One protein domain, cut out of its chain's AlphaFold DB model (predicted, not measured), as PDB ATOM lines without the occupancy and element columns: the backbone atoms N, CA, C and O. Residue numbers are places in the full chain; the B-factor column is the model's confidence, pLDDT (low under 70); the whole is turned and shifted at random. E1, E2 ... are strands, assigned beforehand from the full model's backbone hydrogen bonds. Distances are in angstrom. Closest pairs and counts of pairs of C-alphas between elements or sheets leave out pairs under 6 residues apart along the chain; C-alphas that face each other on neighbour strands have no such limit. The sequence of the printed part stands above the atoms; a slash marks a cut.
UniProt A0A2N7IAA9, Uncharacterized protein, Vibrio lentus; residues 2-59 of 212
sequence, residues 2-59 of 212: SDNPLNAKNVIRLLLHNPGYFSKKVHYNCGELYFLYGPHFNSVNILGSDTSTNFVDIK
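AT A GLANCE: This is residues 2 to 59 of the 212 residues of an uncharacterized protein of Vibrio lentus (UniProt A0A2N7IAA9). This domain has little regular structure: its chain winds in stacked turns, whose three short parallel strands, E1, E2 and E3, lie side by side as a small wall. The 58 printed residues hold three named strands, in that order along the chain and across the sheet, and no named helix. The class is all strand, with 14 residues in named elements, under half. The whole is compact, with radius of gyration of the C-alphas 11.3 A and spans of 30 by 24 by 21 A.

IN THESE COORDINATES: Find C-alpha 12 at (108.225, 88.515, 132.907), where E1 begins, residues 12 to 15. E2 is residues 33 to 36. E3, residues 50 to 55, runs 13.4 A to C-alpha 55 at (110.798, 97.481, 142.612).

HOW THE PARTS SIT: Inner strand E2 is parallel to edge strand E1 at 21 degrees; look at N 13 and O 33, 2.9 A apart. E2 is parallel to edge strand E3 at 32 degrees, with N 34 and O 50 at 2.8 A.

THE WHOLE: The C-alphas farthest apart, Leu 47 and Lys 59, are 31.2 A apart. Both links are long, residues 16 to 32 and 37 to 49. The printed part has no cut; residue 2 has pLDDT under 70.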
ATOM      1  N   SER A   2     116.377  85.196 120.757       55.47
ATOM      2  CA  SER A   2     115.737  85.886 121.874       55.47
ATOM      3  C   SER A   2     116.004  85.118 123.167       55.47
ATOM      4  O   SER A   2     116.079  83.889 123.165       55.47
ATOM      5  N   ASP A   3     116.167  85.845 124.269       73.94
ATOM      6  CA  ASP A   3     116.447  85.299 125.604       73.94
ATOM      7  C   ASP A   3     115.166  84.709 126.252       73.94
ATOM      8  O   ASP A   3     114.798  85.025 127.382       73.94
ATOM      9  N   ASN A   4     114.405  83.928 125.473       84.88
ATOM     10  CA  ASN A   4     113.168  83.222 125.834       84.88
ATOM     11  C   ASN A   4     113.292  81.759 125.361       84.88
ATOM     12  O   ASN A   4     112.688  81.375 124.356       84.88
ATOM     13  N   PRO A   5     114.112  80.936 126.039       84.94
ATOM     14  CA  PRO A   5     114.437  79.581 125.586       84.94
ATOM     15  C   PRO A   5     113.225  78.640 125.556       84.94
ATOM     16  O   PRO A   5     113.259  77.624 124.870       84.94
ATOM     17  N   LEU A   6     112.157  78.979 126.281       88.06
ATOM     18  CA  LEU A   6     110.921  78.196 126.340       88.06
ATOM     19  C   LEU A   6     109.888  78.620 125.291       88.06
ATOM     20  O   LEU A   6     108.816  78.023 125.234       88.06
ATOM     21  N   ASN A   7     110.180  79.654 124.492       87.62
ATOM     22  CA  ASN A   7     109.226  80.267 123.568       87.62
ATOM     23  C   ASN A   7     107.872  80.572 124.247       87.62
ATOM     24  O   ASN A   7     106.800  80.342 123.686       87.62
ATOM     25  N   ALA A   8     107.927  81.033 125.502       90.31
ATOM     26  CA  ALA A   8     106.739  81.324 126.289       90.31
ATOM     27  C   ALA A   8     105.984  82.515 125.686       90.31
ATOM     28  O   ALA A   8     106.610  83.491 125.268       90.31
ATOM     29  N   LYS A   9     104.646  82.438 125.679       89.38
ATOM     30  CA  LYS A   9     103.766  83.514 125.191       89.38
ATOM     31  C   LYS A   9     103.906  84.785 126.032       89.38
ATOM     32  O   LYS A   9     104.009  85.872 125.483       89.38
ATOM     33  N   ASN A  10     103.915  84.617 127.350       91.69
ATOM     34  CA  ASN A  10     103.986  85.698 128.322       91.69
ATOM     35  C   ASN A  10     105.319  85.581 129.060       91.69
ATOM     36  O   ASN A  10     105.612  84.531 129.639       91.69
ATOM     37  N   VAL A  11     106.121  86.643 129.035       93.44
ATOM     38  CA  VAL A  11     107.439  86.672 129.677       93.44
ATOM     39  C   VAL A  11     107.491  87.836 130.654       93.44
ATOM     40  O   VAL A  11     107.194  88.974 130.301       93.44
ATOM     41  N   ILE A  12     107.906  87.529 131.879       93.94
ATOM     42  CA  ILE A  12     108.225  88.515 132.907       93.94
ATOM     43  C   ILE A  12     109.716  88.424 133.206       93.94
ATOM     44  O   ILE A  12     110.249  87.321 133.349       93.94
ATOM     45  N   ARG A  13     110.393  89.568 133.335       93.25
ATOM     46  CA  ARG A  13     111.814  89.620 133.702       93.25
ATOM     47  C   ARG A  13     112.033  90.447 134.954       93.25
ATOM     48  O   ARG A  13     111.631  91.604 135.012       93.25
ATOM     49  N   LEU A  14     112.757  89.873 135.910       94.50
ATOM     50  CA  LEU A  14     113.361  90.621 137.005       94.50
ATOM     51  C   LEU A  14     114.780  91.041 136.607       94.50
ATOM     52  O   LEU A  14     115.674  90.205 136.468       94.50
ATOM     53  N   LEU A  15     114.988  92.340 136.416       93.56
ATOM     54  CA  LEU A  15     116.270  92.915 136.037       93.56
ATOM     55  C   LEU A  15     117.097  93.223 137.290       93.56
ATOM     56  O   LEU A  15     116.851  94.193 138.008       93.56
ATOM     57  N   LEU A  16     118.100  92.373 137.525       92.00
ATOM     58  CA  LEU A  16     119.093  92.500 138.602       92.00
ATOM     59  C   LEU A  16     120.326  93.327 138.182       92.00
ATOM     60  O   LEU A  16     121.245  93.526 138.973       92.00
ATOM     61  N   HIS A  17     120.384  93.748 136.916       90.62
ATOM     62  CA  HIS A  17     121.442  94.583 136.357       90.62
ATOM     63  C   HIS A  17     120.921  95.366 135.146       90.62
ATOM     64  O   HIS A  17     119.932  94.974 134.526       90.62
ATOM     65  N   ASN A  18     121.633  96.429 134.762       91.25
ATOM     66  CA  ASN A  18     121.389  97.166 133.522       91.25
ATOM     67  C   ASN A  18     121.505  96.239 132.294       91.25
ATOM     68  O   ASN A  18     122.594  95.686 132.066       91.25
ATOM     69  N   PRO A  19     120.428  96.078 131.495       90.25
ATOM     70  CA  PRO A  19     120.446  95.274 130.277       90.25
ATOM     71  C   PRO A  19     121.544  95.713 129.305       90.25
ATOM     72  O   PRO A  19     121.817  96.900 129.134       90.25
ATOM     73  N   GLY A  20     122.211  94.746 128.670       87.56
ATOM     74  CA  GLY A  20     123.265  95.015 127.688       87.56
ATOM     75  C   GLY A  20     124.591  95.522 128.269       87.56
ATOM     76  O   GLY A  20     125.511  95.789 127.502       87.56
ATOM     77  N   TYR A  21     124.754  95.626 129.593       88.31
ATOM     78  CA  TYR A  21     126.000  96.127 130.188       88.31
ATOM     79  C   TYR A  21     127.249  95.350 129.733       88.31
ATOM     80  O   TYR A  21     128.215  95.963 129.262       88.31
ATOM     81  N   PHE A  22     127.195  94.013 129.808       84.19
ATOM     82  CA  PHE A  22     128.297  93.118 129.435       84.19
ATOM     83  C   PHE A  22     128.367  92.848 127.927       84.19
ATOM     84  O   PHE A  22     129.438  92.905 127.333       84.19
ATOM     85  N   SER A  23     127.225  92.563 127.298       85.44
ATOM     86  CA  SER A  23     127.144  92.121 125.898       85.44
ATOM     87  C   SER A  23     127.036  93.264 124.884       85.44
ATOM     88  O   SER A  23     127.147  93.020 123.683       85.44
ATOM     89  N   LYS A  24     126.741  94.488 125.342       86.44
ATOM     90  CA  LYS A  24     126.324  95.647 124.525       86.44
ATOM     91  C   LYS A  24     125.090  95.394 123.652       86.44
ATOM     92  O   LYS A  24     124.804  96.174 122.750       86.44
ATOM     93  N   LYS A  25     124.353  94.315 123.916       84.62
ATOM     94  CA  LYS A  25     123.192  93.877 123.136       84.62
ATOM     95  C   LYS A  25     122.051  93.485 124.067       84.62
ATOM     96  O   LYS A  25     122.282  92.810 125.068       84.62
ATOM     97  N   VAL A  26     120.832  93.866 123.699       85.00
ATOM     98  CA  VAL A  26     119.594  93.449 124.364       85.00
ATOM     99  C   VAL A  26     118.697  92.792 123.321       85.00
ATOM    100  O   VAL A  26     118.452  93.368 122.263       85.00
ATOM    101  N   HIS A  27     118.243  91.573 123.605       84.56
ATOM    102  CA  HIS A  27     117.411  90.767 122.709       84.56
ATOM    103  C   HIS A  27     116.212  90.200 123.480       84.56
ATOM    104  O   HIS A  27     116.144  88.999 123.750       84.56
ATOM    105  N   TYR A  28     115.297  91.087 123.868       90.38
ATOM    106  CA  TYR A  28     114.031  90.745 124.528       90.38
ATOM    107  C   TYR A  28     112.883  90.800 123.516       90.38
ATOM    108  O   TYR A  28     113.019  91.444 122.471       90.38
ATOM    109  N   ASN A  29     111.790  90.084 123.783       88.81
ATOM    110  CA  ASN A  29     110.633  90.085 122.890       88.81
ATOM    111  C   ASN A  29     109.737  91.301 123.157       88.81
ATOM    112  O   ASN A  29     109.883  91.995 124.158       88.81
ATOM    113  N   CYS A  30     108.799  91.545 122.246       91.12
ATOM    114  CA  CYS A  30     107.696  92.473 122.472       91.12
ATOM    115  C   CYS A  30     106.694  91.890 123.477       91.12
ATOM    116  O   CYS A  30     106.589  90.669 123.591       91.12
ATOM    117  N   GLY A  31     105.907  92.744 124.135       92.31
ATOM    118  CA  GLY A  31     104.828  92.270 125.011       92.31
ATOM    119  C   GLY A  31     105.277  91.763 126.382       92.31
ATOM    120  O   GLY A  31     104.515  91.055 127.032       92.31
ATOM    121  N   GLU A  32     106.516  92.022 126.805       93.50
ATOM    122  CA  GLU A  32     107.037  91.503 128.074       93.50
ATOM    123  C   GLU A  32     106.772  92.471 129.239       93.50
ATOM    124  O   GLU A  32     106.655  93.680 129.043       93.50
ATOM    125  N   LEU A  33     106.726  91.953 130.469       94.69
ATOM    126  CA  LEU A  33     106.655  92.771 131.684       94.69
ATOM    127  C   LEU A  33     107.999  92.771 132.418       94.69
ATOM    128  O   LEU A  33     108.555  91.721 132.750       94.69
ATOM    129  N   TYR A  34     108.515  93.955 132.725       95.50
ATOM    130  CA  TYR A  34     109.783  94.132 133.423       95.50
ATOM    131  C   TYR A  34     109.578  94.602 134.861       95.50
ATOM    132  O   TYR A  34     108.817  95.527 135.134       95.50
ATOM    133  N   PHE A  35     110.343  94.013 135.773       96.50
ATOM    134  CA  PHE A  35     110.535  94.502 137.132       96.50
ATOM    135  C   PHE A  35     111.999  94.853 137.327       96.50
ATOM    136  O   PHE A  35     112.890  94.109 136.916       96.50
ATOM    137  N   LEU A  36     112.256  95.976 137.983       96.44
ATOM    138  CA  LEU A  36     113.602  96.382 138.362       96.44
ATOM    139  C   LEU A  36     113.858  95.963 139.809       96.44
ATOM    140  O   LEU A  36     112.979  96.086 140.660       96.44
ATOM    141  N   TYR A  37     115.066  95.493 140.119       95.00
ATOM    142  CA  TYR A  37     115.424  95.190 141.510       95.00
ATOM    143  C   TYR A  37     115.576  96.447 142.372       95.00
ATOM    144  O   TYR A  37     115.566  96.368 143.589       95.00
ATOM    145  N   GLY A  38     115.747  97.622 141.776       92.69
ATOM    146  CA  GLY A  38     115.954  98.853 142.523       92.69
ATOM    147  C   GLY A  38     116.126 100.063 141.611       92.69
ATOM    148  O   GLY A  38     116.249  99.904 140.394       92.69
ATOM    149  N   PRO A  39     116.184 101.269 142.195       90.19
ATOM    150  CA  PRO A  39     116.112 102.530 141.454       90.19
ATOM    151  C   PRO A  39     117.339 102.828 140.588       90.19
ATOM    152  O   PRO A  39     117.286 103.698 139.726       90.19
ATOM    153  N   HIS A  40     118.451 102.124 140.803       88.50
ATOM    154  CA  HIS A  40     119.693 102.321 140.052       88.50
ATOM    155  C   HIS A  40     119.755 101.510 138.750       88.50
ATOM    156  O   HIS A  40     120.705 101.663 137.977       88.50
ATOM    157  N   PHE A  41     118.778 100.631 138.514       90.12
ATOM    158  CA  PHE A  41     118.700  99.846 137.291       90.12
ATOM    159  C   PHE A  41     117.802 100.523 136.267       90.12
ATOM    160  O   PHE A  41     116.787 101.122 136.600       90.12
ATOM    161  N   ASN A  42     118.180 100.392 135.003       88.38
ATOM    162  CA  ASN A  42     117.419 100.903 133.879       88.38
ATOM    163  C   ASN A  42     116.584  99.782 133.265       88.38
ATOM    164  O   ASN A  42     117.071  98.660 133.081       88.38
ATOM    165  N   SER A  43     115.348 100.104 132.897       82.88
ATOM    166  CA  SER A  43     114.559  99.259 132.007       82.88
ATOM    167  C   SER A  43     114.972  99.466 130.549       82.88
ATOM    168  O   SER A  43     115.855 100.267 130.224       82.88
ATOM    169  N   VAL A  44     114.345  98.706 129.655       86.44
ATOM    170  CA  VAL A  44     114.498  98.862 128.208       86.44
ATOM    171  C   VAL A  44     113.153  99.178 127.582       86.44
ATOM    172  O   VAL A  44     112.125  98.660 128.007       86.44
ATOM    173  N   ASN A  45     113.176 100.022 126.556       89.44
ATOM    174  CA  ASN A  45     111.989 100.343 125.781       89.44
ATOM    175  C   ASN A  45     111.888  99.370 124.599       89.44
ATOM    176  O   ASN A  45     112.598  99.517 123.603       89.44
ATOM    177  N   ILE A  46     111.051  98.346 124.753       90.88
ATOM    178  CA  ILE A  46     110.741  97.359 123.716       90.88
ATOM    179  C   ILE A  46     109.245  97.451 123.428       90.88
ATOM    180  O   ILE A  46     108.441  97.591 124.346       90.88
ATOM    181  N   LEU A  47     108.872  97.378 122.150       91.19
ATOM    182  CA  LEU A  47     107.493  97.559 121.701       91.19
ATOM    183  C   LEU A  47     106.510  96.674 122.485       91.19
ATOM    184  O   LEU A  47     106.732  95.474 122.649       91.19
ATOM    185  N   GLY A  48     105.423  97.282 122.961       90.31
ATOM    186  CA  GLY A  48     104.365  96.603 123.711       90.31
ATOM    187  C   GLY A  48     104.809  96.014 125.050       90.31
ATOM    188  O   GLY A  48     104.050  95.255 125.631       90.31
ATOM    189  N   SER A  49     106.032  96.293 125.506       93.44
ATOM    190  CA  SER A  49     106.511  95.859 126.817       93.44
ATOM    191  C   SER A  49     106.311  96.964 127.840       93.44
ATOM    192  O   SER A  49     106.533  98.135 127.532       93.44
ATOM    193  N   ASP A  50     106.002  96.572 129.069       93.44
ATOM    194  CA  ASP A  50     105.813  97.488 130.186       93.44
ATOM    195  C   ASP A  50     106.876  97.272 131.259       93.44
ATOM    196  O   ASP A  50     107.449  96.193 131.412       93.44
ATOM    197  N   THR A  51     107.152  98.317 132.032       94.56
ATOM    198  CA  THR A  51     107.965  98.220 133.249       94.56
ATOM    199  C   THR A  51     107.094  98.590 134.435       94.56
ATOM    200  O   THR A  51     106.509  99.674 134.444       94.56
ATOM    201  N   SER A  52     107.026  97.720 135.442       94.12
ATOM    202  CA  SER A  52     106.344  98.049 136.693       94.12
ATOM    203  C   SER A  52     107.012  99.254 137.357       94.12
ATOM    204  O   SER A  52     108.237  99.388 137.373       94.12
ATOM    205  N   THR A  53     106.198 100.128 137.943       92.06
ATOM    206  CA  THR A  53     106.672 101.240 138.775       92.06
ATOM    207  C   THR A  53     107.183 100.769 140.139       92.06
ATOM    208  O   THR A  53     107.818 101.544 140.852       92.06
ATOM    209  N   ASN A  54     106.931  99.507 140.501       93.00
ATOM    210  CA  ASN A  54     107.366  98.901 141.751       93.00
ATOM    211  C   ASN A  54     108.685  98.140 141.569       93.00
ATOM    212  O   ASN A  54     108.867  97.383 140.614       93.00
ATOM    213  N   PHE A  55     109.584  98.286 142.541       95.38
ATOM    214  CA  PHE A  55     110.798  97.481 142.612       95.38
ATOM    215  C   PHE A  55     110.530  96.130 143.275       95.38
ATOM    216  O   PHE A  55     109.702  96.021 144.180       95.38
ATOM    217  N   VAL A  56     111.266  95.104 142.848       96.12
ATOM    218  CA  VAL A  56     111.258  93.777 143.478       96.12
ATOM    219  C   VAL A  56     112.608  93.544 144.146       96.12
ATOM    220  O   VAL A  56     113.479  92.862 143.608       96.12
ATOM    221  N   ASP A  57     112.788  94.144 145.321       94.19
ATOM    222  CA  ASP A  57     114.054  94.216 146.057       94.19
ATOM    223  C   ASP A  57     114.067  93.318 147.308       94.19
ATOM    224  O   ASP A  57     114.460  93.733 148.405       94.19
ATOM    225  N   ILE A  58     113.620  92.070 147.145       93.62
ATOM    226  CA  ILE A  58     113.475  91.109 148.246       93.62
ATOM    227  C   ILE A  58     114.847  90.719 148.809       93.62
ATOM    228  O   ILE A  58     115.694  90.178 148.096       93.62
ATOM    229  N   LYS A  59     115.048  90.940 150.113       93.19
ATOM    230  CA  LYS A  59     116.299  90.623 150.826       93.19
ATOM    231  C   LYS A  59     116.048  89.568 151.890       93.19
ATOM    232  O   LYS A  59     115.201  89.758 152.754       93.19
TER     233      LYS A  59